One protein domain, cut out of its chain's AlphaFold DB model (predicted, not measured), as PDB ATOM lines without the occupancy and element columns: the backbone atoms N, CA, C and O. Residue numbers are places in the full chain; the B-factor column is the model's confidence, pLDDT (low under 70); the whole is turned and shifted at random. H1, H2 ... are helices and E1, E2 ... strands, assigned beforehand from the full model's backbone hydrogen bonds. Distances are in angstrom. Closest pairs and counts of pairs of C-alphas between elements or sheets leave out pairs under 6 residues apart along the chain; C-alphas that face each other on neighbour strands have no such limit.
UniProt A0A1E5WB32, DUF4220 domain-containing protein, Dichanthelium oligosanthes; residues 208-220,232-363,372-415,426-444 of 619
ATOM      1  N   SER A 208     -51.774 -44.101  51.331       56.56
ATOM      2  CA  SER A 208     -53.092 -43.653  50.893       56.56
ATOM      3  C   SER A 208     -52.827 -42.488  49.945       56.56
ATOM      4  O   SER A 208     -52.052 -41.591  50.301       56.56
ATOM      5  N   GLY A 209     -53.342 -42.558  48.711       61.38
ATOM      6  CA  GLY A 209     -53.121 -41.512  47.708       61.38
ATOM      7  C   GLY A 209     -53.279 -40.139  48.362       61.38
ATOM      8  O   GLY A 209     -52.388 -39.302  48.271       61.38
ATOM      9  N   ASP A 210     -54.297 -40.021  49.212       62.03
ATOM     10  CA  ASP A 210     -54.589 -38.947  50.158       62.03
ATOM     11  C   ASP A 210     -53.372 -38.327  50.869       62.03
ATOM     12  O   ASP A 210     -53.216 -37.112  50.826       62.03
ATOM     13  N   ILE A 211     -52.476 -39.090  51.511       66.00
ATOM     14  CA  ILE A 211     -51.332 -38.504  52.242       66.00
ATOM     15  C   ILE A 211     -50.306 -37.920  51.269       66.00
ATOM     16  O   ILE A 211     -49.772 -36.840  51.526       66.00
ATOM     17  N   CYS A 212     -50.034 -38.596  50.152       66.44
ATOM     18  CA  CYS A 212     -49.127 -38.073  49.128       66.44
ATOM     19  C   CYS A 212     -49.676 -36.809  48.472       66.44
ATOM     20  O   CYS A 212     -48.936 -35.848  48.275       66.44
ATOM     21  N   MET A 213     -50.972 -36.816  48.193       69.50
ATOM     22  CA  MET A 213     -51.728 -35.717  47.611       69.50
ATOM     23  C   MET A 213     -51.727 -34.492  48.519       69.50
ATOM     24  O   MET A 213     -51.287 -33.413  48.132       69.50
ATOM     25  N   VAL A 214     -52.114 -34.697  49.773       67.88
ATOM     26  CA  VAL A 214     -52.140 -33.660  50.800       67.88
ATOM     27  C   VAL A 214     -50.738 -33.131  51.104       67.88
ATOM     28  O   VAL A 214     -50.578 -31.951  51.423       67.88
ATOM     29  N   ALA A 215     -49.715 -33.985  51.027       66.44
ATOM     30  CA  ALA A 215     -48.338 -33.554  51.195       66.44
ATOM     31  C   ALA A 215     -47.862 -32.697  50.020       66.44
ATOM     32  O   ALA A 215     -47.273 -31.644  50.251       66.44
ATOM     33  N   ALA A 216     -48.155 -33.108  48.785       66.31
ATOM     34  CA  ALA A 216     -47.833 -32.332  47.593       66.31
ATOM     35  C   ALA A 216     -48.526 -30.957  47.617       66.31
ATOM     36  O   ALA A 216     -47.869 -29.934  47.433       66.31
ATOM     37  N   GLU A 217     -49.816 -30.914  47.952       69.31
ATOM     38  CA  GLU A 217     -50.584 -29.670  48.079       69.31
ATOM     39  C   GLU A 217     -50.074 -28.770  49.204       69.31
ATOM     40  O   GLU A 217     -49.891 -27.570  49.001       69.31
ATOM     41  N   GLY A 218     -49.788 -29.344  50.377       63.69
ATOM     42  CA  GLY A 218     -49.302 -28.595  51.535       63.69
ATOM     43  C   GLY A 218     -47.925 -27.956  51.331       63.69
ATOM     44  O   GLY A 218     -47.603 -26.975  52.004       63.69
ATOM     45  N   VAL A 219     -47.108 -28.497  50.424       64.94
ATOM     46  CA  VAL A 219     -45.819 -27.904  50.031       64.94
ATOM     47  C   VAL A 219     -46.033 -26.781  49.022       64.94
ATOM     48  O   VAL A 219     -45.492 -25.695  49.213       64.94
ATOM     49  N   ILE A 220     -46.880 -27.002  48.010       64.06
ATOM     50  CA  ILE A 220     -47.220 -25.985  47.002       64.06
ATOM     51  C   ILE A 220     -47.836 -24.745  47.670       64.06
ATOM     52  O   ILE A 220     -47.479 -23.622  47.328       64.06
ATOM     53  N   GLY A 232     -41.735 -24.899  42.685       56.03
ATOM     54  CA  GLY A 232     -41.891 -25.784  43.857       56.03
ATOM     55  C   GLY A 232     -42.395 -27.206  43.517       56.03
ATOM     56  O   GLY A 232     -43.383 -27.661  44.090       56.03
ATOM     57  N   ALA A 233     -41.811 -27.902  42.534       71.62
ATOM     58  CA  ALA A 233     -42.279 -29.226  42.115       71.62
ATOM     59  C   ALA A 233     -41.787 -30.303  43.098       71.62
ATOM     60  O   ALA A 233     -40.592 -30.586  43.166       71.62
ATOM     61  N   VAL A 234     -42.697 -30.903  43.873       79.19
ATOM     62  CA  VAL A 234     -42.361 -31.981  44.817       79.19
ATOM     63  C   VAL A 234     -41.900 -33.213  44.041       79.19
ATOM     64  O   VAL A 234     -42.635 -33.721  43.202       79.19
ATOM     65  N   VAL A 235     -40.691 -33.696  44.329       81.69
ATOM     66  CA  VAL A 235     -40.086 -34.879  43.693       81.69
ATOM     67  C   VAL A 235     -40.392 -36.144  44.488       81.69
ATOM     68  O   VAL A 235     -40.721 -37.177  43.902       81.69
ATOM     69  N   ALA A 236     -40.287 -36.056  45.816       83.88
ATOM     70  CA  ALA A 236     -40.605 -37.136  46.741       83.88
ATOM     71  C   ALA A 236     -41.172 -36.584  48.051       83.88
ATOM     72  O   ALA A 236     -40.759 -35.525  48.538       83.88
ATOM     73  N   VAL A 237     -42.101 -37.334  48.637       82.69
ATOM     74  CA  VAL A 237     -42.754 -36.998  49.908       82.69
ATOM     75  C   VAL A 237     -41.866 -37.434  51.083       82.69
ATOM     76  O   VAL A 237     -40.987 -38.291  50.941       82.69
ATOM     77  N   GLY A 238     -42.059 -36.830  52.256       79.81
ATOM     78  CA  GLY A 238     -41.398 -37.235  53.496       79.81
ATOM     79  C   GLY A 238     -41.871 -38.576  54.056       79.81
ATOM     80  O   GLY A 238     -42.365 -39.442  53.330       79.81
ATOM     81  N   SER A 239     -41.702 -38.757  55.368       77.94
ATOM     82  CA  SER A 239     -42.204 -39.949  56.067       77.94
ATOM     83  C   SER A 239     -43.732 -39.980  56.019       77.94
ATOM     84  O   SER A 239     -44.383 -38.992  56.364       77.94
ATOM     85  N   LEU A 240     -44.295 -41.124  55.625       71.00
ATOM     86  CA  LEU A 240     -45.738 -41.344  55.503       71.00
ATOM     87  C   LEU A 240     -46.426 -41.690  56.834       71.00
ATOM     88  O   LEU A 240     -47.617 -41.975  56.841       71.00
ATOM     89  N   GLU A 241     -45.710 -41.634  57.959       71.12
ATOM     90  CA  GLU A 241     -46.270 -41.900  59.294       71.12
ATOM     91  C   GLU A 241     -47.346 -40.884  59.702       71.12
ATOM     92  O   GLU A 241     -48.280 -41.211  60.429       71.12
ATOM     93  N   SER A 242     -47.227 -39.635  59.244       72.94
ATOM     94  CA  SER A 242     -48.201 -38.580  59.517       72.94
ATOM     95  C   SER A 242     -48.240 -37.544  58.392       72.94
ATOM     96  O   SER A 242     -47.252 -37.312  57.693       72.94
ATOM     97  N   ARG A 243     -49.358 -36.816  58.271       73.00
ATOM     98  CA  ARG A 243     -49.467 -35.668  57.350       73.00
ATOM     99  C   ARG A 243     -48.349 -34.643  57.576       73.00
ATOM    100  O   ARG A 243     -47.797 -34.097  56.625       73.00
ATOM    101  N   ARG A 244     -48.007 -34.373  58.841       74.62
ATOM    102  CA  ARG A 244     -46.991 -33.376  59.202       74.62
ATOM    103  C   ARG A 244     -45.598 -33.822  58.753       74.62
ATOM    104  O   ARG A 244     -44.910 -33.023  58.127       74.62
ATOM    105  N   SER A 245     -45.231 -35.078  59.015       76.56
ATOM    106  CA  SER A 245     -43.944 -35.660  58.609       76.56
ATOM    107  C   SER A 245     -43.818 -35.828  57.092       76.56
ATOM    108  O   SER A 245     -42.718 -35.704  56.549       76.56
ATOM    109  N   ALA A 246     -44.937 -36.065  56.404       75.31
ATOM    110  CA  ALA A 246     -44.986 -36.179  54.950       75.31
ATOM    111  C   ALA A 246     -44.679 -34.832  54.280       75.31
ATOM    112  O   ALA A 246     -43.873 -34.777  53.350       75.31
ATOM    113  N   ILE A 247     -45.257 -33.742  54.799       77.06
ATOM    114  CA  ILE A 247     -45.006 -32.377  54.315       77.06
ATOM    115  C   ILE A 247     -43.599 -31.910  54.712       77.06
ATOM    116  O   ILE A 247     -42.851 -31.433  53.862       77.06
ATOM    117  N   SER A 248     -43.218 -32.035  55.990       76.81
ATOM    118  CA  SER A 248     -41.939 -31.506  56.492       76.81
ATOM    119  C   SER A 248     -40.720 -32.242  55.942       76.81
ATOM    120  O   SER A 248     -39.645 -31.662  55.875       76.81
ATOM    121  N   GLY A 249     -40.871 -33.518  55.579       76.00
ATOM    122  CA  GLY A 249     -39.802 -34.327  54.999       76.00
ATOM    123  C   GLY A 249     -39.818 -34.388  53.472       76.00
ATOM    124  O   GLY A 249     -39.114 -35.242  52.929       76.00
ATOM    125  N   SER A 250     -40.647 -33.581  52.805       80.81
ATOM    126  CA  SER A 250     -40.726 -33.527  51.342       80.81
ATOM    127  C   SER A 250     -39.453 -32.942  50.725       80.81
ATOM    128  O   SER A 250     -38.694 -32.231  51.378       80.81
ATOM    129  N   THR A 251     -39.209 -33.287  49.466       83.50
ATOM    130  CA  THR A 251     -38.081 -32.775  48.678       83.50
ATOM    131  C   THR A 251     -38.605 -32.165  47.398       83.50
ATOM    132  O   THR A 251     -39.407 -32.791  46.693       83.50
ATOM    133  N   THR A 252     -38.172 -30.946  47.109       83.69
ATOM    134  CA  THR A 252     -38.538 -30.237  45.885       83.69
ATOM    135  C   THR A 252     -37.489 -30.456  44.802       83.69
ATOM    136  O   THR A 252     -36.376 -30.915  45.057       83.69
ATOM    137  N   TYR A 253     -37.843 -30.161  43.557       81.75
ATOM    138  CA  TYR A 253     -36.902 -30.248  42.450       81.75
ATOM    139  C   TYR A 253     -35.783 -29.201  42.562       81.75
ATOM    140  O   TYR A 253     -34.640 -29.496  42.220       81.75
ATOM    141  N   GLU A 254     -36.073 -28.021  43.114       78.19
ATOM    142  CA  GLU A 254     -35.087 -26.962  43.377       78.19
ATOM    143  C   GLU A 254     -33.980 -27.424  44.333       78.19
ATOM    144  O   GLU A 254     -32.795 -27.225  44.048       78.19
ATOM    145  N   ASP A 255     -34.357 -28.147  45.393       81.31
ATOM    146  CA  ASP A 255     -33.421 -28.769  46.338       81.31
ATOM    147  C   ASP A 255     -32.412 -29.689  45.631       81.31
ATOM    148  O   ASP A 255     -31.259 -29.810  46.046       81.31
ATOM    149  N   ILE A 256     -32.839 -30.342  44.547       83.06
ATOM    150  CA  ILE A 256     -32.030 -31.279  43.758       83.06
ATOM    151  C   ILE A 256     -31.214 -30.548  42.684       83.06
ATOM    152  O   ILE A 256     -30.087 -30.954  42.376       83.06
ATOM    153  N   LEU A 257     -31.742 -29.459  42.117       81.31
ATOM    154  CA  LEU A 257     -31.056 -28.662  41.096       81.31
ATOM    155  C   LEU A 257     -29.731 -28.094  41.612       81.31
ATOM    156  O   LEU A 257     -28.744 -28.135  40.869       81.31
ATOM    157  N   GLY A 258     -29.703 -27.652  42.874       74.69
ATOM    158  CA  GLY A 258     -28.513 -27.121  43.546       74.69
ATOM    159  C   GLY A 258     -27.414 -28.153  43.834       74.69
ATOM    160  O   GLY A 258     -26.299 -27.776  44.191       74.69
ATOM    161  N   LEU A 259     -27.685 -29.451  43.659       81.69
ATOM    162  CA  LEU A 259     -26.727 -30.524  43.933       81.69
ATOM    163  C   LEU A 259     -25.901 -30.890  42.689       81.69
ATOM    164  O   LEU A 259     -26.360 -30.797  41.543       81.69
ATOM    165  N   GLN A 260     -24.674 -31.374  42.913       81.88
ATOM    166  CA  GLN A 260     -23.751 -31.851  41.870       81.88
ATOM    167  C   GLN A 260     -24.132 -33.252  41.342       81.88
ATOM    168  O   GLN A 260     -23.327 -34.182  41.333       81.88
ATOM    169  N   TYR A 261     -25.387 -33.428  40.935       83.06
ATOM    170  CA  TYR A 261     -25.891 -34.666  40.336       83.06
ATOM    171  C   TYR A 261     -25.750 -34.649  38.809       83.06
ATOM    172  O   TYR A 261     -25.755 -33.578  38.197       83.06
ATOM    173  N   SER A 262     -25.634 -35.828  38.187       84.44
ATOM    174  CA  SER A 262     -25.591 -35.943  36.724       84.44
ATOM    175  C   SER A 262     -26.910 -35.471  36.101       84.44
ATOM    176  O   SER A 262     -27.970 -35.562  36.725       84.44
ATOM    177  N   ALA A 263     -26.859 -34.974  34.862       82.88
ATOM    178  CA  ALA A 263     -28.050 -34.486  34.160       82.88
ATOM    179  C   ALA A 263     -29.148 -35.562  34.072       82.88
ATOM    180  O   ALA A 263     -30.310 -35.284  34.356       82.88
ATOM    181  N   LYS A 264     -28.759 -36.813  33.800       83.12
ATOM    182  CA  LYS A 264     -29.670 -37.959  33.713       83.12
ATOM    183  C   LYS A 264     -30.401 -38.243  35.029       83.12
ATOM    184  O   LYS A 264     -31.606 -38.467  35.031       83.12
ATOM    185  N   LEU A 265     -29.701 -38.187  36.165       86.25
ATOM    186  CA  LEU A 265     -30.328 -38.385  37.477       86.25
ATOM    187  C   LEU A 265     -31.304 -37.249  37.813       86.25
ATOM    188  O   LEU A 265     -32.395 -37.508  38.321       86.25
ATOM    189  N   LYS A 266     -30.956 -36.002  37.462       85.75
ATOM    190  CA  LYS A 266     -31.872 -34.857  37.598       85.75
ATOM    191  C   LYS A 266     -33.135 -35.046  36.749       85.75
ATOM    192  O   LYS A 266     -34.227 -34.757  37.225       85.75
ATOM    193  N   GLU A 267     -33.021 -35.606  35.547       85.88
ATOM    194  CA  GLU A 267     -34.170 -35.916  34.680       85.88
ATOM    195  C   GLU A 267     -35.086 -37.011  35.238       85.88
ATOM    196  O   GLU A 267     -36.312 -36.911  35.125       85.88
ATOM    197  N   VAL A 268     -34.527 -38.032  35.891       87.69
ATOM    198  CA  VAL A 268     -35.325 -39.051  36.592       87.69
ATOM    199  C   VAL A 268     -36.105 -38.416  37.753       87.69
ATOM    200  O   VAL A 268     -37.305 -38.658  37.898       87.69
ATOM    201  N   CYS A 269     -35.472 -37.532  38.533       87.50
ATOM    202  CA  CYS A 269     -36.147 -36.763  39.585       87.50
ATOM    203  C   CYS A 269     -37.239 -35.834  39.026       87.50
ATOM    204  O   CYS A 269     -38.338 -35.776  39.578       87.50
ATOM    205  N   LEU A 270     -36.980 -35.161  37.901       85.75
ATOM    206  CA  LEU A 270     -37.979 -34.348  37.204       85.75
ATOM    207  C   LEU A 270     -39.186 -35.195  36.771       85.75
ATOM    208  O   LEU A 270     -40.332 -34.799  36.980       85.75
ATOM    209  N   SER A 271     -38.937 -36.386  36.225       86.56
ATOM    210  CA  SER A 271     -39.988 -37.327  35.816       86.56
ATOM    211  C   SER A 271     -40.846 -37.785  37.003       86.56
ATOM    212  O   SER A 271     -42.059 -37.931  36.858       86.56
ATOM    213  N   SER A 272     -40.249 -37.948  38.192       87.06
ATOM    214  CA  SER A 272     -40.983 -38.240  39.435       87.06
ATOM    215  C   SER A 272     -41.876 -37.076  39.872       87.06
ATOM    216  O   SER A 272     -43.030 -37.287  40.249       87.06
ATOM    217  N   ALA A 273     -41.391 -35.835  39.762       83.38
ATOM    218  CA  ALA A 273     -42.202 -34.660  40.078       83.38
ATOM    219  C   ALA A 273     -43.411 -34.522  39.137       83.38
ATOM    220  O   ALA A 273     -44.536 -34.290  39.585       83.38
ATOM    221  N   LEU A 274     -43.204 -34.746  37.835       82.50
ATOM    222  CA  LEU A 274     -44.288 -34.779  36.849       82.50
ATOM    223  C   LEU A 274     -45.265 -35.933  37.111       82.50
ATOM    224  O   LEU A 274     -46.469 -35.789  36.889       82.50
ATOM    225  N   PHE A 275     -44.778 -37.082  37.584       85.31
ATOM    226  CA  PHE A 275     -45.624 -38.199  38.005       85.31
ATOM    227  C   PHE A 275     -46.547 -37.793  39.164       85.31
ATOM    228  O   PHE A 275     -47.750 -38.035  39.078       85.31
ATOM    229  N   LEU A 276     -46.028 -37.132  40.203       79.88
ATOM    230  CA  LEU A 276     -46.838 -36.684  41.343       79.88
ATOM    231  C   LEU A 276     -47.893 -35.649  40.937       79.88
ATOM    232  O   LEU A 276     -49.036 -35.735  41.378       79.88
ATOM    233  N   GLN A 277     -47.553 -34.723  40.038       77.44
ATOM    234  CA  GLN A 277     -48.526 -33.775  39.482       77.44
ATOM    235  C   GLN A 277     -49.635 -34.470  38.686       77.44
ATOM    236  O   GLN A 277     -50.799 -34.073  38.740       77.44
ATOM    237  N   LEU A 278     -49.292 -35.512  37.928       79.06
ATOM    238  CA  LEU A 278     -50.285 -36.275  37.182       79.06
ATOM    239  C   LEU A 278     -51.181 -37.090  38.119       79.06
ATOM    240  O   LEU A 278     -52.397 -37.108  37.932       79.06
ATOM    241  N   LEU A 279     -50.597 -37.703  39.150       77.56
ATOM    242  CA  LEU A 279     -51.340 -38.390  40.202       77.56
ATOM    243  C   LEU A 279     -52.311 -37.428  40.899       77.56
ATOM    244  O   LEU A 279     -53.429 -37.823  41.229       77.56
ATOM    245  N   GLN A 280     -51.917 -36.157  41.034       73.94
ATOM    246  CA  GLN A 280     -52.779 -35.114  41.569       73.94
ATOM    247  C   GLN A 280     -54.005 -34.841  40.714       73.94
ATOM    248  O   GLN A 280     -55.126 -34.805  41.220       73.94
ATOM    249  N   ARG A 281     -53.813 -34.724  39.402       73.75
ATOM    250  CA  ARG A 281     -54.922 -34.550  38.453       73.75
ATOM    251  C   ARG A 281     -55.845 -35.763  38.407       73.75
ATOM    252  O   ARG A 281     -57.042 -35.595  38.209       73.75
ATOM    253  N   TYR A 282     -55.290 -36.962  38.579       75.38
ATOM    254  CA  TYR A 282     -56.064 -38.199  38.588       75.38
ATOM    255  C   TYR A 282     -57.032 -38.263  39.779       75.38
ATOM    256  O   TYR A 282     -58.197 -38.600  39.591       75.38
ATOM    257  N   HIS A 283     -56.581 -37.898  40.984       71.00
ATOM    258  CA  HIS A 283     -57.412 -37.962  42.193       71.00
ATOM    259  C   HIS A 283     -58.328 -36.740  42.380       71.00
ATOM    260  O   HIS A 283     -59.416 -36.889  42.928       71.00
ATOM    261  N   ASN A 284     -57.930 -35.555  41.895       67.25
ATOM    262  CA  ASN A 284     -58.697 -34.309  42.021       67.25
ATOM    263  C   ASN A 284     -59.158 -33.771  40.647       67.25
ATOM    264  O   ASN A 284     -58.728 -32.691  40.234       67.25
ATOM    265  N   PRO A 285     -60.066 -34.463  39.928       60.28
ATOM    266  CA  PRO A 285     -60.490 -34.060  38.581       60.28
ATOM    267  C   PRO A 285     -61.264 -32.730  38.550       60.28
ATOM    268  O   PRO A 285     -61.322 -32.070  37.513       60.28
ATOM    269  N   HIS A 286     -61.860 -32.322  39.676       52.69
ATOM    270  CA  HIS A 286     -62.660 -31.097  39.792       52.69
ATOM    271  C   HIS A 286     -61.843 -29.853  40.159       52.69
ATOM    272  O   HIS A 286     -62.312 -28.730  39.971       52.69
ATOM    273  N   GLN A 287     -60.619 -30.027  40.663       54.19
ATOM    274  CA  GLN A 287     -59.743 -28.915  41.000       54.19
ATOM    275  C   GLN A 287     -58.967 -28.531  39.737       54.19
ATOM    276  O   GLN A 287     -58.050 -29.237  39.316       54.19
ATOM    277  N   ARG A 288     -59.348 -27.416  39.097       44.31
ATOM    278  CA  ARG A 288     -58.552 -26.784  38.030       44.31
ATOM    279  C   ARG A 288     -57.224 -26.317  38.641       44.31
ATOM    280  O   ARG A 288     -57.084 -25.158  39.009       44.31
ATOM    281  N   VAL A 289     -56.257 -27.218  38.792       49.69
ATOM    282  CA  VAL A 289     -54.859 -26.831  39.005       49.69
ATOM    283  C   VAL A 289     -54.472 -25.977  37.805       49.69
ATOM    284  O   VAL A 289     -54.726 -26.397  36.672       49.69
ATOM    285  N   ASP A 290     -53.906 -24.792  38.049       45.47
ATOM    286  CA  ASP A 290     -53.453 -23.876  37.003       45.47
ATOM    287  C   ASP A 290     -52.621 -24.646  35.977       45.47
ATOM    288  O   ASP A 290     -51.458 -24.999  36.186       45.47
ATOM    289  N   THR A 291     -53.244 -24.928  34.834       44.75
ATOM    290  CA  THR A 291     -52.618 -25.626  33.707       44.75
ATOM    291  C   THR A 291     -51.420 -24.844  33.176       44.75
ATOM    292  O   THR A 291     -50.584 -25.417  32.488       44.75
ATOM    293  N   SER A 292     -51.308 -23.563  33.537       42.38
ATOM    294  CA  SER A 292     -50.234 -22.652  33.169       42.38
ATOM    295  C   SER A 292     -48.854 -23.137  33.626       42.38
ATOM    296  O   SER A 292     -47.985 -23.290  32.780       42.38
ATOM    297  N   SER A 293     -48.637 -23.475  34.904       43.12
ATOM    298  CA  SER A 293     -47.280 -23.666  35.461       43.12
ATOM    299  C   SER A 293     -46.599 -24.977  35.039       43.12
ATOM    300  O   SER A 293     -45.436 -24.976  34.635       43.12
ATOM    301  N   ALA A 294     -47.327 -26.098  35.060       46.19
ATOM    302  CA  ALA A 294     -46.820 -27.393  34.595       46.19
ATOM    303  C   ALA A 294     -46.630 -27.420  33.069       46.19
ATOM    304  O   ALA A 294     -45.656 -27.990  32.572       46.19
ATOM    305  N   ASN A 295     -47.524 -26.758  32.320       49.44
ATOM    306  CA  ASN A 295     -47.337 -26.583  30.883       49.44
ATOM    307  C   ASN A 295     -46.186 -25.619  30.586       49.44
ATOM    308  O   ASN A 295     -45.525 -25.829  29.580       49.44
ATOM    309  N   LEU A 296     -45.917 -24.608  31.426       46.16
ATOM    310  CA  LEU A 296     -44.791 -23.686  31.247       46.16
ATOM    311  C   LEU A 296     -43.460 -24.417  31.403       46.16
ATOM    312  O   LEU A 296     -42.637 -24.339  30.505       46.16
ATOM    313  N   ALA A 297     -43.288 -25.199  32.474       51.09
ATOM    314  CA  ALA A 297     -42.062 -25.963  32.706       51.09
ATOM    315  C   ALA A 297     -41.820 -26.999  31.597       51.09
ATOM    316  O   ALA A 297     -40.707 -27.115  31.095       51.09
ATOM    317  N   PHE A 298     -42.867 -27.709  31.157       53.62
ATOM    318  CA  PHE A 298     -42.774 -28.643  30.031       53.62
ATOM    319  C   PHE A 298     -42.504 -27.919  28.697       53.62
ATOM    320  O   PHE A 298     -41.744 -28.410  27.865       53.62
ATOM    321  N   LYS A 299     -43.081 -26.726  28.498       53.44
ATOM    322  CA  LYS A 299     -42.898 -25.880  27.305       53.44
ATOM    323  C   LYS A 299     -41.506 -25.249  27.254       53.44
ATOM    324  O   LYS A 299     -40.931 -25.206  26.176       53.44
ATOM    325  N   GLU A 300     -40.952 -24.822  28.384       53.38
ATOM    326  CA  GLU A 300     -39.568 -24.351  28.509       53.38
ATOM    327  C   GLU A 300     -38.573 -25.490  28.278       53.38
ATOM    328  O   GLU A 300     -37.572 -25.296  27.593       53.38
ATOM    329  N   LEU A 301     -38.865 -26.697  28.779       54.31
ATOM    330  CA  LEU A 301     -38.015 -27.867  28.549       54.31
ATOM    331  C   LEU A 301     -37.980 -28.284  27.075       54.31
ATOM    332  O   LEU A 301     -36.925 -28.670  26.578       54.31
ATOM    333  N   LEU A 302     -39.122 -28.184  26.386       52.12
ATOM    334  CA  LEU A 302     -39.243 -28.422  24.946       52.12
ATOM    335  C   LEU A 302     -38.598 -27.316  24.097       52.12
ATOM    336  O   LEU A 302     -38.180 -27.593  22.979       52.12
ATOM    337  N   ALA A 303     -38.532 -26.081  24.600       51.53
ATOM    338  CA  ALA A 303     -38.009 -24.928  23.865       51.53
ATOM    339  C   ALA A 303     -36.480 -24.770  23.953       51.53
ATOM    340  O   ALA A 303     -35.914 -23.982  23.203       51.53
ATOM    341  N   ARG A 304     -35.802 -25.480  24.867       50.66
ATOM    342  CA  ARG A 304     -34.381 -25.244  25.186       50.66
ATOM    343  C   ARG A 304     -33.373 -25.992  24.293       50.66
ATOM    344  O   ARG A 304     -32.185 -25.719  24.407       50.66
ATOM    345  N   GLU A 305     -33.799 -26.906  23.418       51.97
ATOM    346  CA  GLU A 305     -32.899 -27.673  22.533       51.97
ATOM    347  C   GLU A 305     -33.421 -27.716  21.088       51.97
ATOM    348  O   GLU A 305     -34.350 -28.467  20.784       51.97
ATOM    349  N   GLU A 306     -32.796 -26.932  20.201       53.75
ATOM    350  CA  GLU A 306     -33.234 -26.712  18.810       53.75
ATOM    351  C   GLU A 306     -33.095 -27.941  17.887       53.75
ATOM    352  O   GLU A 306     -33.868 -28.047  16.943       53.75
ATOM    353  N   ASP A 307     -32.244 -28.934  18.196       51.03
ATOM    354  CA  ASP A 307     -31.980 -30.041  17.250       51.03
ATOM    355  C   ASP A 307     -32.478 -31.441  17.679       51.03
ATOM    356  O   ASP A 307     -32.665 -32.313  16.828       51.03
ATOM    357  N   ARG A 308     -32.725 -31.710  18.978       52.34
ATOM    358  CA  ARG A 308     -33.198 -33.034  19.483       52.34
ATOM    359  C   ARG A 308     -34.113 -32.989  20.719       52.34
ATOM    360  O   ARG A 308     -34.318 -34.021  21.365       52.34
ATOM    361  N   GLY A 309     -34.710 -31.840  21.048       57.19
ATOM    362  CA  GLY A 309     -35.480 -31.653  22.292       57.19
ATOM    363  C   GLY A 309     -36.662 -32.621  22.502       57.19
ATOM    364  O   GLY A 309     -37.084 -32.871  23.632       57.19
ATOM    365  N   TYR A 310     -37.177 -33.247  21.438       66.06
ATOM    366  CA  TYR A 310     -38.305 -34.181  21.524       66.06
ATOM    367  C   TYR A 310     -37.932 -35.570  22.056       66.06
ATOM    368  O   TYR A 310     -38.726 -36.176  22.778       66.06
ATOM    369  N   ALA A 311     -36.739 -36.083  21.731       71.38
ATOM    370  CA  ALA A 311     -36.292 -37.394  22.206       71.38
ATOM    371  C   ALA A 311     -36.199 -37.387  23.735       71.38
ATOM    372  O   ALA A 311     -36.645 -38.317  24.409       71.38
ATOM    373  N   ARG A 312     -35.721 -36.264  24.275       75.69
ATOM    374  CA  ARG A 312     -35.665 -35.977  25.702       75.69
ATOM    375  C   ARG A 312     -37.054 -35.919  26.339       75.69
ATOM    376  O   ARG A 312     -37.295 -36.607  27.326       75.69
ATOM    377  N   ALA A 313     -37.991 -35.162  25.767       74.00
ATOM    378  CA  ALA A 313     -39.350 -35.062  26.306       74.00
ATOM    379  C   ALA A 313     -40.099 -36.404  26.293       74.00
ATOM    380  O   ALA A 313     -40.743 -36.766  27.276       74.00
ATOM    381  N   LEU A 314     -39.974 -37.181  25.213       77.31
ATOM    382  CA  LEU A 314     -40.561 -38.520  25.138       77.31
ATOM    383  C   LEU A 314     -39.901 -39.478  26.129       77.31
ATOM    384  O   LEU A 314     -40.600 -40.300  26.718       77.31
ATOM    385  N   LYS A 315     -38.595 -39.335  26.375       78.88
ATOM    386  CA  LYS A 315     -37.906 -40.094  27.420       78.88
ATOM    387  C   LYS A 315     -38.418 -39.740  28.818       78.88
ATOM    388  O   LYS A 315     -38.627 -40.641  29.624       78.88
ATOM    389  N   LEU A 316     -38.680 -38.464  29.095       81.44
ATOM    390  CA  LEU A 316     -39.277 -38.035  30.366       81.44
ATOM    391  C   LEU A 316     -40.678 -38.624  30.558       81.44
ATOM    392  O   LEU A 316     -40.978 -39.149  31.628       81.44
ATOM    393  N   VAL A 317     -41.516 -38.602  29.517       81.50
ATOM    394  CA  VAL A 317     -42.851 -39.226  29.554       81.50
ATOM    395  C   VAL A 317     -42.742 -40.743  29.741       81.50
ATOM    396  O   VAL A 317     -43.498 -41.322  30.516       81.50
ATOM    397  N   GLU A 318     -41.773 -41.390  29.091       83.69
ATOM    398  CA  GLU A 318     -41.503 -42.823  29.252       83.69
ATOM    399  C   GLU A 318     -41.231 -43.187  30.725       83.69
ATOM    400  O   GLU A 318     -41.826 -44.127  31.269       83.69
ATOM    401  N   VAL A 319     -40.358 -42.423  31.386       86.06
ATOM    402  CA  VAL A 319     -40.006 -42.620  32.800       86.06
ATOM    403  C   VAL A 319     -41.188 -42.259  33.708       86.06
ATOM    404  O   VAL A 319     -41.517 -43.031  34.611       86.06
ATOM    405  N   GLN A 320     -41.891 -41.156  33.432       86.94
ATOM    406  CA  GLN A 320     -43.096 -40.742  34.161       86.94
ATOM    407  C   GLN A 320     -44.165 -41.842  34.163       86.94
ATOM    408  O   GLN A 320     -44.684 -42.198  35.222       86.94
ATOM    409  N   LEU A 321     -44.475 -42.416  32.997       85.62
ATOM    410  CA  LEU A 321     -45.445 -43.505  32.882       85.62
ATOM    411  C   LEU A 321     -44.986 -44.743  33.659       85.62
ATOM    412  O   LEU A 321     -45.816 -45.455  34.227       85.62
ATOM    413  N   SER A 322     -43.676 -45.015  33.710       85.06
ATOM    414  CA  SER A 322     -43.159 -46.148  34.481       85.06
ATOM    415  C   SER A 322     -43.375 -45.959  35.984       85.06
ATOM    416  O   SER A 322     -43.782 -46.900  36.661       85.06
ATOM    417  N   PHE A 323     -43.251 -44.726  36.489       86.56
ATOM    418  CA  PHE A 323     -43.627 -44.417  37.863       86.56
ATOM    419  C   PHE A 323     -45.120 -44.650  38.105       86.56
ATOM    420  O   PHE A 323     -45.472 -45.259  39.113       86.56
ATOM    421  N   ILE A 324     -46.007 -44.236  37.199       84.12
ATOM    422  CA  ILE A 324     -47.450 -44.510  37.341       84.12
ATOM    423  C   ILE A 324     -47.710 -46.013  37.435       84.12
ATOM    424  O   ILE A 324     -48.450 -46.454  38.314       84.12
ATOM    425  N   TYR A 325     -47.084 -46.797  36.556       83.88
ATOM    426  CA  TYR A 325     -47.238 -48.245  36.570       83.88
ATOM    427  C   TYR A 325     -46.782 -48.841  37.906       83.88
ATOM    428  O   TYR A 325     -47.543 -49.571  38.540       83.88
ATOM    429  N   ASP A 326     -45.594 -48.464  38.381       83.19
ATOM    430  CA  ASP A 326     -45.077 -48.922  39.673       83.19
ATOM    431  C   ASP A 326     -45.988 -48.509  40.837       83.19
ATOM    432  O   ASP A 326     -46.127 -49.252  41.801       83.19
ATOM    433  N   HIS A 327     -46.634 -47.343  40.757       81.19
ATOM    434  CA  HIS A 327     -47.530 -46.862  41.808       81.19
ATOM    435  C   HIS A 327     -48.784 -47.731  41.960       81.19
ATOM    436  O   HIS A 327     -49.158 -48.071  43.079       81.19
ATOM    437  N   PHE A 328     -49.427 -48.086  40.843       79.50
ATOM    438  CA  PHE A 328     -50.688 -48.833  40.865       79.50
ATOM    439  C   PHE A 328     -50.493 -50.351  40.887       79.50
ATOM    440  O   PHE A 328     -51.268 -51.061  41.523       79.50
ATOM    441  N   PHE A 329     -49.482 -50.867  40.187       78.81
ATOM    442  CA  PHE A 329     -49.348 -52.303  39.939       78.81
ATOM    443  C   PHE A 329     -48.249 -52.979  40.762       78.81
ATOM    444  O   PHE A 329     -48.301 -54.201  40.899       78.81
ATOM    445  N   SER A 330     -47.291 -52.239  41.332       78.62
ATOM    446  CA  SER A 330     -46.219 -52.801  42.170       78.62
ATOM    447  C   SER A 330     -46.480 -52.571  43.658       78.62
ATOM    448  O   SER A 330     -47.036 -51.554  44.070       78.62
ATOM    449  N   VAL A 331     -46.051 -53.520  44.492       73.62
ATOM    450  CA  VAL A 331     -46.165 -53.431  45.962       73.62
ATOM    451  C   VAL A 331     -45.270 -52.328  46.551       73.62
ATOM    452  O   VAL A 331     -45.530 -51.837  47.648       73.62
ATOM    453  N   HIS A 332     -44.263 -51.876  45.800       69.69
ATOM    454  CA  HIS A 332     -43.236 -50.925  46.246       69.69
ATOM    455  C   HIS A 332     -43.431 -49.510  45.665       69.69
ATOM    456  O   HIS A 332     -42.480 -48.739  45.545       69.69
ATOM    457  N   GLY A 333     -44.665 -49.158  45.288       64.62
ATOM    458  CA  GLY A 333     -45.019 -47.939  44.551       64.62
ATOM    459  C   GLY A 333     -44.959 -46.604  45.313       64.62
ATOM    460  O   GLY A 333     -45.438 -45.587  44.795       64.62
ATOM    461  N   SER A 334     -44.414 -46.570  46.535       74.19
ATOM    462  CA  SER A 334     -44.367 -45.357  47.364       74.19
ATOM    463  C   SER A 334     -43.428 -44.286  46.784       74.19
ATOM    464  O   SER A 334     -42.258 -44.565  46.530       74.19
ATOM    465  N   PRO A 335     -43.878 -43.024  46.639       75.19
ATOM    466  CA  PRO A 335     -43.027 -41.883  46.308       75.19
ATOM    467  C   PRO A 335     -42.348 -41.252  47.540       75.19
ATOM    468  O   PRO A 335     -41.930 -40.095  47.489       75.19
ATOM    469  N   SER A 336     -42.279 -41.954  48.676       80.06
ATOM    470  CA  SER A 336     -41.575 -41.446  49.854       80.06
ATOM    471  C   SER A 336     -40.062 -41.522  49.664       80.06
ATOM    472  O   SER A 336     -39.519 -42.543  49.251       80.06
ATOM    473  N   SER A 337     -39.367 -40.470  50.078       79.38
ATOM    474  CA  SER A 337     -37.905 -40.432  50.219       79.38
ATOM    475  C   SER A 337     -37.361 -41.467  51.218       79.38
ATOM    476  O   SER A 337     -36.202 -41.857  51.121       79.38
ATOM    477  N   ALA A 338     -38.188 -41.955  52.149       80.06
ATOM    478  CA  ALA A 338     -37.829 -43.020  53.088       80.06
ATOM    479  C   ALA A 338     -38.138 -44.436  52.563       80.06
ATOM    480  O   ALA A 338     -37.810 -45.413  53.237       80.06
ATOM    481  N   SER A 339     -38.754 -44.565  51.381       78.31
ATOM    482  CA  SER A 339     -39.232 -45.855  50.865       78.31
ATOM    483  C   SER A 339     -38.112 -46.884  50.706       78.31
ATOM    484  O   SER A 339     -38.306 -48.037  51.086       78.31
ATOM    485  N   TYR A 340     -36.924 -46.471  50.251       83.69
ATOM    486  CA  TYR A 340     -35.807 -47.403  50.071       83.69
ATOM    487  C   TYR A 340     -35.294 -48.005  51.385       83.69
ATOM    488  O   TYR A 340     -34.940 -49.178  51.398       83.69
ATOM    489  N   LYS A 341     -35.272 -47.235  52.485       82.62
ATOM    490  CA  LYS A 341     -34.851 -47.736  53.808       82.62
ATOM    491  C   LYS A 341     -35.853 -48.748  54.332       82.62
ATOM    492  O   LYS A 341     -35.473 -49.841  54.720       82.62
ATOM    493  N   LEU A 342     -37.139 -48.401  54.256       78.44
ATOM    494  CA  LEU A 342     -38.221 -49.292  54.669       78.44
ATOM    495  C   LEU A 342     -38.200 -50.600  53.875       78.44
ATOM    496  O   LEU A 342     -38.408 -51.666  54.444       78.44
ATOM    497  N   TYR A 343     -37.941 -50.522  52.569       78.62
ATOM    498  CA  TYR A 343     -37.838 -51.702  51.721       78.62
ATOM    499  C   TYR A 343     -36.584 -52.528  52.002       78.62
ATOM    500  O   TYR A 343     -36.671 -53.750  52.104       78.62
ATOM    501  N   TRP A 344     -35.440 -51.876  52.193       83.12
ATOM    502  CA  TRP A 344     -34.203 -52.544  52.580       83.12
ATOM    503  C   TRP A 344     -34.359 -53.302  53.899       83.12
ATOM    504  O   TRP A 344     -34.088 -54.501  53.951       83.12
ATOM    505  N   ASP A 345     -34.859 -52.625  54.934       80.94
ATOM    506  CA  ASP A 345     -35.107 -53.225  56.243       80.94
ATOM    507  C   ASP A 345     -36.052 -54.421  56.098       80.94
ATOM    508  O   ASP A 345     -35.759 -55.511  56.586       80.94
ATOM    509  N   HIS A 346     -37.142 -54.255  55.345       77.62
ATOM    510  CA  HIS A 346     -38.098 -55.322  55.056       77.62
ATOM    511  C   HIS A 346     -37.447 -56.552  54.409       77.62
ATOM    512  O   HIS A 346     -37.636 -57.670  54.891       77.62
ATOM    513  N   CYS A 347     -36.635 -56.369  53.366       79.38
ATOM    514  CA  CYS A 347     -35.924 -57.468  52.712       79.38
ATOM    515  C   CYS A 347     -34.913 -58.147  53.644       79.38
ATOM    516  O   CYS A 347     -34.850 -59.375  53.675       79.38
ATOM    517  N   VAL A 348     -34.154 -57.379  54.433       82.94
ATOM    518  CA  VAL A 348     -33.190 -57.932  55.398       82.94
ATOM    519  C   VAL A 348     -33.903 -58.757  56.465       82.94
ATOM    520  O   VAL A 348     -33.486 -59.881  56.742       82.94
ATOM    521  N   PHE A 349     -35.008 -58.251  57.020       78.38
ATOM    522  CA  PHE A 349     -35.812 -58.999  57.987       78.38
ATOM    523  C   PHE A 349     -36.408 -60.270  57.373       78.38
ATOM    524  O   PHE A 349     -36.375 -61.318  58.015       78.38
ATOM    525  N   LYS A 350     -36.900 -60.217  56.128       77.25
ATOM    526  CA  LYS A 350     -37.430 -61.391  55.420       77.25
ATOM    527  C   LYS A 350     -36.378 -62.464  55.169       77.25
ATOM    528  O   LYS A 350     -36.605 -63.629  55.485       77.25
ATOM    529  N   ILE A 351     -35.227 -62.078  54.622       80.56
ATOM    530  CA  ILE A 351     -34.124 -63.008  54.361       80.56
ATOM    531  C   ILE A 351     -33.606 -63.570  55.687       80.56
ATOM    532  O   ILE A 351     -33.427 -64.778  55.807       80.56
ATOM    533  N   GLY A 352     -33.444 -62.723  56.709       81.19
ATOM    534  CA  GLY A 352     -33.054 -63.143  58.054       81.19
ATOM    535  C   GLY A 352     -34.031 -64.147  58.666       81.19
ATOM    536  O   GLY A 352     -33.598 -65.148  59.230       81.19
ATOM    537  N   PHE A 353     -35.340 -63.939  58.490       77.56
ATOM    538  CA  PHE A 353     -36.370 -64.886  58.913       77.56
ATOM    539  C   PHE A 353     -36.250 -66.230  58.187       77.56
ATOM    540  O   PHE A 353     -36.210 -67.271  58.835       77.56
ATOM    541  N   LEU A 354     -36.138 -66.228  56.855       76.69
ATOM    542  CA  LEU A 354     -35.989 -67.458  56.070       76.69
ATOM    543  C   LEU A 354     -34.713 -68.224  56.446       76.69
ATOM    544  O   LEU A 354     -34.749 -69.445  56.575       76.69
ATOM    545  N   MET A 355     -33.608 -67.514  56.690       76.94
ATOM    546  CA  MET A 355     -32.354 -68.104  57.167       76.94
ATOM    547  C   MET A 355     -32.475 -68.641  58.596       76.94
ATOM    548  O   MET A 355     -31.914 -69.695  58.896       76.94
ATOM    549  N   HIS A 356     -33.234 -67.970  59.468       76.94
ATOM    550  CA  HIS A 356     -33.544 -68.483  60.800       76.94
ATOM    551  C   HIS A 356     -34.334 -69.792  60.700       76.94
ATOM    552  O   HIS A 356     -33.908 -70.792  61.268       76.94
ATOM    553  N   ILE A 357     -35.403 -69.840  59.900       73.00
ATOM    554  CA  ILE A 357     -36.153 -71.082  59.660       73.00
ATOM    555  C   ILE A 357     -35.254 -72.172  59.062       73.00
ATOM    556  O   ILE A 357     -35.317 -73.311  59.509       73.00
ATOM    557  N   LEU A 358     -34.368 -71.836  58.119       72.25
ATOM    558  CA  LEU A 358     -33.407 -72.786  57.557       72.25
ATOM    559  C   LEU A 358     -32.473 -73.370  58.630       72.25
ATOM    560  O   LEU A 358     -32.249 -74.577  58.647       72.25
ATOM    561  N   SER A 359     -31.977 -72.540  59.554       71.56
ATOM    562  CA  SER A 359     -31.124 -72.988  60.668       71.56
ATOM    563  C   SER A 359     -31.844 -73.912  61.656       71.56
ATOM    564  O   SER A 359     -31.201 -74.685  62.357       71.56
ATOM    565  N   LEU A 360     -33.177 -73.862  61.694       67.19
ATOM    566  CA  LEU A 360     -34.013 -74.709  62.548       67.19
ATOM    567  C   LEU A 360     -34.314 -76.075  61.917       67.19
ATOM    568  O   LEU A 360     -34.741 -76.988  62.617       67.19
ATOM    569  N   VAL A 361     -34.059 -76.238  60.617       65.69
ATOM    570  CA  VAL A 361     -34.188 -77.515  59.893       65.69
ATOM    571  C   VAL A 361     -32.925 -78.394  60.077       65.69
ATOM    572  O   VAL A 361     -32.755 -79.391  59.379       65.69
ATOM    573  N   ASP A 362     -32.042 -78.060  61.031       54.75
ATOM    574  CA  ASP A 362     -30.729 -78.693  61.242       54.75
ATOM    575  C   ASP A 362     -30.820 -80.245  61.307       54.75
ATOM    576  O   ASP A 362     -31.605 -80.801  62.082       54.75
ATOM    577  N   PRO A 363     -30.013 -80.989  60.523       53.50
ATOM    578  CA  PRO A 363     -30.188 -82.427  60.276       53.50
ATOM    579  C   PRO A 363     -29.782 -83.350  61.438       53.50
ATOM    580  O   PRO A 363     -29.759 -84.571  61.278       53.50
ATOM    581  N   GLU A 372     -35.708 -87.381  53.885       58.88
ATOM    582  CA  GLU A 372     -36.151 -86.982  52.536       58.88
ATOM    583  C   GLU A 372     -37.023 -85.713  52.590       58.88
ATOM    584  O   GLU A 372     -36.773 -84.738  51.881       58.88
ATOM    585  N   HIS A 373     -37.962 -85.647  53.533       62.81
ATOM    586  CA  HIS A 373     -38.852 -84.494  53.707       62.81
ATOM    587  C   HIS A 373     -38.146 -83.232  54.235       62.81
ATOM    588  O   HIS A 373     -38.593 -82.113  53.973       62.81
ATOM    589  N   SER A 374     -37.037 -83.368  54.973       62.94
ATOM    590  CA  SER A 374     -36.244 -82.204  55.398       62.94
ATOM    591  C   SER A 374     -35.457 -81.596  54.234       62.94
ATOM    592  O   SER A 374     -35.367 -80.372  54.146       62.94
ATOM    593  N   THR A 375     -34.974 -82.408  53.285       67.50
ATOM    594  CA  THR A 375     -34.295 -81.892  52.081       67.50
ATOM    595  C   THR A 375     -35.226 -81.072  51.185       67.50
ATOM    596  O   THR A 375     -34.830 -80.013  50.694       67.50
ATOM    597  N   PHE A 376     -36.490 -81.486  51.044       69.69
ATOM    598  CA  PHE A 376     -37.501 -80.715  50.318       69.69
ATOM    599  C   PHE A 376     -37.769 -79.349  50.989       69.69
ATOM    600  O   PHE A 376     -37.881 -78.333  50.301       69.69
ATOM    601  N   ALA A 377     -37.770 -79.289  52.328       68.81
ATOM    602  CA  ALA A 377     -37.917 -78.052  53.118       68.81
ATOM    603  C   ALA A 377     -36.829 -77.043  52.848       68.81
ATOM    604  O   ALA A 377     -37.102 -75.880  52.538       68.81
ATOM    605  N   VAL A 378     -35.597 -77.521  52.916       72.75
ATOM    606  CA  VAL A 378     -34.417 -76.726  52.614       72.75
ATOM    607  C   VAL A 378     -34.500 -76.178  51.186       72.75
ATOM    608  O   VAL A 378     -34.272 -74.986  50.980       72.75
ATOM    609  N   GLY A 379     -34.906 -77.006  50.216       71.62
ATOM    610  CA  GLY A 379     -35.079 -76.592  48.822       71.62
ATOM    611  C   GLY A 379     -36.126 -75.488  48.639       71.62
ATOM    612  O   GLY A 379     -35.846 -74.472  48.004       71.62
ATOM    613  N   VAL A 380     -37.311 -75.640  49.235       74.38
ATOM    614  CA  VAL A 380     -38.389 -74.637  49.168       74.38
ATOM    615  C   VAL A 380     -37.953 -73.304  49.786       74.38
ATOM    616  O   VAL A 380     -38.145 -72.252  49.174       74.38
ATOM    617  N   ILE A 381     -37.320 -73.338  50.963       74.94
ATOM    618  CA  ILE A 381     -36.821 -72.133  51.641       74.94
ATOM    619  C   ILE A 381     -35.735 -71.452  50.801       74.94
ATOM    620  O   ILE A 381     -35.766 -70.234  50.639       74.94
ATOM    621  N   TYR A 382     -34.817 -72.220  50.208       75.38
ATOM    622  CA  TYR A 382     -33.775 -71.680  49.334       75.38
ATOM    623  C   TYR A 382     -34.361 -70.952  48.116       75.38
ATOM    624  O   TYR A 382     -33.949 -69.831  47.815       75.38
ATOM    625  N   VAL A 383     -35.361 -71.538  47.446       77.94
ATOM    626  CA  VAL A 383     -36.026 -70.899  46.294       77.94
ATOM    627  C   VAL A 383     -36.743 -69.609  46.708       77.94
ATOM    628  O   VAL A 383     -36.702 -68.624  45.971       77.94
ATOM    629  N   LEU A 384     -37.346 -69.569  47.898       77.69
ATOM    630  CA  LEU A 384     -37.957 -68.351  48.439       77.69
ATOM    631  C   LEU A 384     -36.920 -67.264  48.747       77.69
ATOM    632  O   LEU A 384     -37.137 -66.108  48.394       77.69
ATOM    633  N   VAL A 385     -35.772 -67.620  49.336       79.56
ATOM    634  CA  VAL A 385     -34.659 -66.675  49.544       79.56
ATOM    635  C   VAL A 385     -34.173 -66.125  48.203       79.56
ATOM    636  O   VAL A 385     -33.980 -64.917  48.070       79.56
ATOM    637  N   MET A 386     -34.028 -66.982  47.189       80.75
ATOM    638  CA  MET A 386     -33.659 -66.555  45.836       80.75
ATOM    639  C   MET A 386     -34.691 -65.601  45.227       80.75
ATOM    640  O   MET A 386     -34.305 -64.606  44.614       80.75
ATOM    641  N   LEU A 387     -35.989 -65.857  45.418       81.88
ATOM    642  CA  LEU A 387     -37.052 -64.958  44.969       81.88
ATOM    643  C   LEU A 387     -36.954 -63.583  45.649       81.88
ATOM    644  O   LEU A 387     -37.003 -62.569  44.956       81.88
ATOM    645  N   GLU A 388     -36.765 -63.530  46.969       82.88
ATOM    646  CA  GLU A 388     -36.621 -62.265  47.710       82.88
ATOM    647  C   GLU A 388     -35.357 -61.494  47.291       82.88
ATOM    648  O   GLU A 388     -35.399 -60.275  47.119       82.88
ATOM    649  N   LEU A 389     -34.247 -62.194  47.031       83.00
ATOM    650  CA  LEU A 389     -33.036 -61.591  46.465       83.00
ATOM    651  C   LEU A 389     -33.273 -61.039  45.052       83.00
ATOM    652  O   LEU A 389     -32.808 -59.940  44.745       83.00
ATOM    653  N   CYS A 390     -34.019 -61.754  44.203       83.56
ATOM    654  CA  CYS A 390     -34.392 -61.268  42.871       83.56
ATOM    655  C   CYS A 390     -35.259 -60.005  42.952       83.56
ATOM    656  O   CYS A 390     -35.025 -59.054  42.204       83.56
ATOM    657  N   GLN A 391     -36.230 -59.972  43.870       84.00
ATOM    658  CA  GLN A 391     -37.079 -58.801  44.101       84.00
ATOM    659  C   GLN A 391     -36.257 -57.602  44.591       84.00
ATOM    660  O   GLN A 391     -36.397 -56.504  44.046       84.00
ATOM    661  N   LEU A 392     -35.350 -57.823  45.550       84.12
ATOM    662  CA  LEU A 392     -34.461 -56.788  46.072       84.12
ATOM    663  C   LEU A 392     -33.542 -56.236  44.979       84.12
ATOM    664  O   LEU A 392     -33.465 -55.022  44.798       84.12
ATOM    665  N   ALA A 393     -32.885 -57.114  44.219       83.81
ATOM    666  CA  ALA A 393     -32.030 -56.716  43.105       83.81
ATOM    667  C   ALA A 393     -32.813 -55.890  42.077       83.81
ATOM    668  O   ALA A 393     -32.350 -54.830  41.654       83.81
ATOM    669  N   HIS A 394     -34.033 -56.318  41.734       83.19
ATOM    670  CA  HIS A 394     -34.885 -55.570  40.818       83.19
ATOM    671  C   HIS A 394     -35.223 -54.173  41.354       83.19
ATOM    672  O   HIS A 394     -35.060 -53.184  40.635       83.19
ATOM    673  N   TYR A 395     -35.629 -54.063  42.622       83.38
ATOM    674  CA  TYR A 395     -35.924 -52.772  43.242       83.38
ATOM    675  C   TYR A 395     -34.701 -51.847  43.262       83.38
ATOM    676  O   TYR A 395     -34.829 -50.682  42.891       83.38
ATOM    677  N   LEU A 396     -33.513 -52.351  43.615       83.62
ATOM    678  CA  LEU A 396     -32.272 -51.563  43.610       83.62
ATOM    679  C   LEU A 396     -31.906 -51.048  42.210       83.62
ATOM    680  O   LEU A 396     -31.302 -49.987  42.083       83.62
ATOM    681  N   THR A 397     -32.303 -51.766  41.155       81.88
ATOM    682  CA  THR A 397     -32.126 -51.314  39.763       81.88
ATOM    683  C   THR A 397     -33.242 -50.397  39.247       81.88
ATOM    684  O   THR A 397     -33.173 -49.915  38.117       81.88
ATOM    685  N   SER A 398     -34.289 -50.154  40.038       83.44
ATOM    686  CA  SER A 398     -35.455 -49.376  39.615       83.44
ATOM    687  C   SER A 398     -35.235 -47.865  39.725       83.44
ATOM    688  O   SER A 398     -34.526 -47.374  40.606       83.44
ATOM    689  N   ASP A 399     -35.944 -47.091  38.895       86.50
ATOM    690  CA  ASP A 399     -35.909 -45.620  38.988       86.50
ATOM    691  C   ASP A 399     -36.481 -45.128  40.329       86.50
ATOM    692  O   ASP A 399     -36.108 -44.061  40.815       86.50
ATOM    693  N   ARG A 400     -37.360 -45.918  40.962       84.81
ATOM    694  CA  ARG A 400     -37.941 -45.629  42.281       84.81
ATOM    695  C   ARG A 400     -36.873 -45.588  43.368       84.81
ATOM    696  O   ARG A 400     -36.856 -44.648  44.165       84.81
ATOM    697  N   PHE A 401     -35.966 -46.563  43.364       87.75
ATOM    698  CA  PHE A 401     -34.821 -46.578  44.269       87.75
ATOM    699  C   PHE A 401     -33.937 -45.348  44.053       87.75
ATOM    700  O   PHE A 401     -33.618 -44.655  45.021       87.75
ATOM    701  N   ILE A 402     -33.615 -45.032  42.791       88.75
ATOM    702  CA  ILE A 402     -32.797 -43.863  42.438       88.75
ATOM    703  C   ILE A 402     -33.404 -42.587  43.033       88.75
ATOM    704  O   ILE A 402     -32.713 -41.859  43.747       88.75
ATOM    705  N   VAL A 403     -34.696 -42.328  42.795       90.00
ATOM    706  CA  VAL A 403     -35.376 -41.126  43.308       90.00
ATOM    707  C   VAL A 403     -35.392 -41.107  44.833       90.00
ATOM    708  O   VAL A 403     -35.002 -40.105  45.432       90.00
ATOM    709  N   SER A 404     -35.803 -42.205  45.476       88.88
ATOM    710  CA  SER A 404     -35.893 -42.254  46.939       88.88
ATOM    711  C   SER A 404     -34.534 -42.011  47.597       88.88
ATOM    712  O   SER A 404     -34.454 -41.244  48.559       88.88
ATOM    713  N   TYR A 405     -33.471 -42.617  47.064       88.62
ATOM    714  CA  TYR A 405     -32.110 -42.450  47.562       88.62
ATOM    715  C   TYR A 405     -31.590 -41.021  47.337       88.62
ATOM    716  O   TYR A 405     -31.061 -40.403  48.264       88.62
ATOM    717  N   MET A 406     -31.784 -40.460  46.135       88.06
ATOM    718  CA  MET A 406     -31.388 -39.084  45.798       88.06
ATOM    719  C   MET A 406     -32.051 -38.056  46.716       88.06
ATOM    720  O   MET A 406     -31.376 -37.153  47.217       88.06
ATOM    721  N   CYS A 407     -33.355 -38.205  46.959       88.19
ATOM    722  CA  CYS A 407     -34.130 -37.318  47.819       88.19
ATOM    723  C   CYS A 407     -33.706 -37.430  49.290       88.19
ATOM    724  O   CYS A 407     -33.543 -36.417  49.967       88.19
ATOM    725  N   ASP A 408     -33.470 -38.639  49.801       86.50
ATOM    726  CA  ASP A 408     -32.946 -38.812  51.157       86.50
ATOM    727  C   ASP A 408     -31.568 -38.164  51.323       86.50
ATOM    728  O   ASP A 408     -31.337 -37.425  52.282       86.50
ATOM    729  N   ARG A 409     -30.678 -38.359  50.343       85.06
ATOM    730  CA  ARG A 409     -29.346 -37.753  50.343       85.06
ATOM    731  C   ARG A 409     -29.406 -36.230  50.265       85.06
ATOM    732  O   ARG A 409     -28.683 -35.575  51.014       85.06
ATOM    733  N   ALA A 410     -30.279 -35.680  49.421       85.00
ATOM    734  CA  ALA A 410     -30.508 -34.241  49.325       85.00
ATOM    735  C   ALA A 410     -30.903 -33.652  50.688       85.00
ATOM    736  O   ALA A 410     -30.293 -32.685  51.136       85.00
ATOM    737  N   ARG A 411     -31.830 -34.297  51.411       82.75
ATOM    738  CA  ARG A 411     -32.232 -33.855  52.761       82.75
ATOM    739  C   ARG A 411     -31.089 -33.883  53.764       82.75
ATOM    740  O   ARG A 411     -30.931 -32.931  54.526       82.75
ATOM    741  N   VAL A 412     -30.296 -34.956  53.774       83.75
ATOM    742  CA  VAL A 412     -29.147 -35.077  54.687       83.75
ATOM    743  C   VAL A 412     -28.125 -33.968  54.419       83.75
ATOM    744  O   VAL A 412     -27.630 -33.357  55.362       83.75
ATOM    745  N   LEU A 413     -27.852 -33.668  53.146       81.62
ATOM    746  CA  LEU A 413     -26.927 -32.601  52.752       81.62
ATOM    747  C   LEU A 413     -27.457 -31.208  53.118       81.62
ATOM    748  O   LEU A 413     -26.709 -30.400  53.658       81.62
ATOM    749  N   LEU A 414     -28.747 -30.945  52.897       77.94
ATOM    750  CA  LEU A 414     -29.384 -29.674  53.264       77.94
ATOM    751  C   LEU A 414     -29.445 -29.461  54.785       77.94
ATOM    752  O   LEU A 414     -29.325 -28.330  55.254       77.94
ATOM    753  N   SER A 415     -29.592 -30.543  55.556       76.81
ATOM    754  CA  SER A 415     -29.594 -30.501  57.027       76.81
ATOM    755  C   SER A 415     -28.187 -30.300  57.606       76.81
ATOM    756  O   SER A 415     -28.026 -29.684  58.657       76.81
ATOM    757  N   LEU A 426     -18.554 -42.790  45.780       73.19
ATOM    758  CA  LEU A 426     -18.660 -44.026  44.990       73.19
ATOM    759  C   LEU A 426     -20.117 -44.412  44.676       73.19
ATOM    760  O   LEU A 426     -20.402 -44.917  43.592       73.19
ATOM    761  N   HIS A 427     -21.062 -44.069  45.561       75.75
ATOM    762  CA  HIS A 427     -22.494 -44.265  45.320       75.75
ATOM    763  C   HIS A 427     -23.005 -43.560  44.056       75.75
ATOM    764  O   HIS A 427     -23.921 -44.056  43.411       75.75
ATOM    765  N   MET A 428     -22.409 -42.434  43.664       78.81
ATOM    766  CA  MET A 428     -22.822 -41.681  42.484       78.81
ATOM    767  C   MET A 428     -22.432 -42.374  41.182       78.81
ATOM    768  O   MET A 428     -23.171 -42.317  40.203       78.81
ATOM    769  N   VAL A 429     -21.290 -43.067  41.185       81.69
ATOM    770  CA  VAL A 429     -20.857 -43.914  40.067       81.69
ATOM    771  C   VAL A 429     -21.811 -45.096  39.923       81.69
ATOM    772  O   VAL A 429     -22.299 -45.356  38.828       81.69
ATOM    773  N   VAL A 430     -22.148 -45.747  41.041       83.56
ATOM    774  CA  VAL A 430     -23.096 -46.869  41.068       83.56
ATOM    775  C   VAL A 430     -24.480 -46.441  40.571       83.56
ATOM    776  O   VAL A 430     -25.069 -47.127  39.743       83.56
ATOM    777  N   LEU A 431     -24.992 -45.288  41.006       83.81
ATOM    778  CA  LEU A 431     -26.311 -44.797  40.589       83.81
ATOM    779  C   LEU A 431     -26.355 -44.402  39.113       83.81
ATOM    780  O   LEU A 431     -27.358 -44.660  38.447       83.81
ATOM    781  N   ASN A 432     -25.274 -43.823  38.583       82.50
ATOM    782  CA  ASN A 432     -25.166 -43.570  37.148       82.50
ATOM    783  C   ASN A 432     -25.143 -44.883  36.357       82.50
ATOM    784  O   ASN A 432     -25.899 -45.004  35.400       82.50
ATOM    785  N   ALA A 433     -24.374 -45.886  36.800       82.06
ATOM    786  CA  ALA A 433     -24.349 -47.199  36.160       82.06
ATOM    787  C   ALA A 433     -25.738 -47.865  36.173       82.06
ATOM    788  O   ALA A 433     -26.211 -48.327  35.138       82.06
ATOM    789  N   ILE A 434     -26.448 -47.834  37.307       81.19
ATOM    790  CA  ILE A 434     -27.824 -48.346  37.400       81.19
ATOM    791  C   ILE A 434     -28.742 -47.601  36.421       81.19
ATOM    792  O   ILE A 434     -29.462 -48.231  35.647       81.19
ATOM    793  N   SER A 435     -28.672 -46.268  36.398       78.75
ATOM    794  CA  SER A 435     -29.453 -45.448  35.468       78.75
ATOM    795  C   SER A 435     -29.099 -45.715  33.998       78.75
ATOM    796  O   SER A 435     -29.924 -45.520  33.111       78.75
ATOM    797  N   GLU A 436     -27.874 -46.131  33.684       76.56
ATOM    798  CA  GLU A 436     -27.462 -46.554  32.340       76.56
ATOM    799  C   GLU A 436     -28.026 -47.921  31.958       76.56
ATOM    800  O   GLU A 436     -28.429 -48.105  30.810       76.56
ATOM    801  N   THR A 437     -28.153 -48.838  32.918       68.06
ATOM    802  CA  THR A 437     -28.749 -50.162  32.682       68.06
ATOM    803  C   THR A 437     -30.273 -50.155  32.542       68.06
ATOM    804  O   THR A 437     -30.838 -51.121  32.019       68.06
ATOM    805  N   THR A 438     -30.970 -49.090  32.961       62.78
ATOM    806  CA  THR A 438     -32.424 -48.983  32.783       62.78
ATOM    807  C   THR A 438     -32.782 -48.723  31.314       62.78
ATOM    808  O   THR A 438     -32.920 -47.592  30.846       62.78
ATOM    809  N   GLY A 439     -32.925 -49.818  30.560       59.12
ATOM    810  CA  GLY A 439     -33.326 -49.826  29.152       59.12
ATOM    811  C   GLY A 439     -34.768 -49.362  28.901       59.12
ATOM    812  O   GLY A 439     -35.499 -48.979  29.817       59.12
ATOM    813  N   THR A 440     -35.192 -49.408  27.634       59.12
ATOM    814  CA  THR A 440     -36.553 -49.031  27.219       59.12
ATOM    815  C   THR A 440     -37.586 -49.920  27.902       59.12
ATOM    816  O   THR A 440     -37.573 -51.147  27.757       59.12
ATOM    817  N   ARG A 441     -38.460 -49.287  28.678       63.38
ATOM    818  CA  ARG A 441     -39.436 -49.948  29.552       63.38
ATOM    819  C   ARG A 441     -40.708 -50.327  28.813       63.38
ATOM    820  O   ARG A 441     -41.353 -51.314  29.158       63.38
ATOM    821  N   TRP A 442     -41.021 -49.559  27.781       69.88
ATOM    822  CA  TRP A 442     -42.261 -49.658  27.038       69.88
ATOM    823  C   TRP A 442     -42.074 -50.431  25.748       69.88
ATOM    824  O   TRP A 442     -41.001 -50.439  25.141       69.88
ATOM    825  N   GLN A 443     -43.159 -51.065  25.315       64.19
ATOM    826  CA  GLN A 443     -43.264 -51.578  23.961       64.19
ATOM    827  C   GLN A 443     -43.117 -50.388  23.012       64.19
ATOM    828  O   GLN A 443     -44.032 -49.582  22.880       64.19
ATOM    829  N   ASN A 444     -41.956 -50.257  22.366       66.69
ATOM    830  CA  ASN A 444     -41.721 -49.298  21.282       66.69
ATOM    831  C   ASN A 444     -42.465 -49.748  20.013       66.69
ATOM    832  O   ASN A 444     -41.897 -49.822  18.926       66.69
TER     833      ASN A 444
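Overview. This is residues 208 to 220, 232 to 363, 372 to 415 and 426 to 444 of the 619 residues of the protein "DUF4220 domain-containing protein" of Dichanthelium oligosanthes (UniProt A0A1E5WB32). A long arm of two helices, H7 and H8, side by side and running opposite ways, extends from a head of crossed helices with H4 in its middle. In the head H6 and H9 cross H4, H9 meets the base of the arm at H7, H1 packs on H4 with H2 beside it, and H5 meets H6 at a turn where residues 303 to 308, of which 303 belongs to H5, stick out. The printed part has 208 residues with ten named helices and one strand, in the order H1 E1 H2 H3 H4 H5 H6 H7 H8 H9 H10; the class is mostly helix. It is only just compact, close to loose, with a radius of gyration of the C-alphas of 19.7 A, and elongated, spanning 68 by 41 by 35 A.

Along the chain. H1 is residues 209 to 220, beginning at C-alpha 209 (-53.121, -41.512, 47.708). E1 is residues 234 to 236, H2 is 243 to 248 and H3 is 253 to 257. H4, residues 263 to 283, is 30.6 A long; H5 is residues 291 to 303. H6, residues 309 to 329, is 30.5 A long, and H7, residues 339 to 360, is 31.6 A. H8, residues 372 to 396, is the longest at 36.7 A, from C-alpha 372 (-36.151, -86.982, 52.536). H9, residues 399 to 415, is 24.4 A long. H10, residues 426 to 437, ends at C-alpha 437 (-28.749, -50.162, 32.682).

Arrangement. H4 is the hub, touching H1, H3, H6, H9 and H10. It touches H6 at a steep tilt of 55 degrees, the same way, the C-alphas of Ser 271 and Gln 320 closest at 4.9 A. H4 and H9 touch about perpendicular, at 77 degrees, with Cys 269 and Val 403 closest, 5.8 A between C-alphas. H1 touches H2, with the C-alphas of Ala 215 and Ile 247 closest at 4.7 A. H5 touches H6 with residues 301 to 303 alone, the C-alphas of Leu 302 and Gly 309 closest at 5.6 A. H7 and H8 touch at a shallow tilt of 12 degrees, opposite ways, with the C-alphas of Ile 351 and Val 385 closest at 6.1 A. E1 pairs with no named strand; its residues 234 to 236 pair antiparallel with residues 251 to 252. In each of the ten helices every O i to N i+4 pair is within hydrogen-bond range.

Size, cuts and confidence. The farthest C-alphas, those of Glu 306 and Pro 363, are 69.5 A apart. Residues 221 to 231, 364 to 371 and 416 to 425 are not printed; the C-alpha gaps are 6.2, 10.8 and 21.2 A. Of the links printed whole, none is long. The mean pLDDT of the printed part is 74.1; 61 residues are under 70, among them 208 to 220 and 284 to 310.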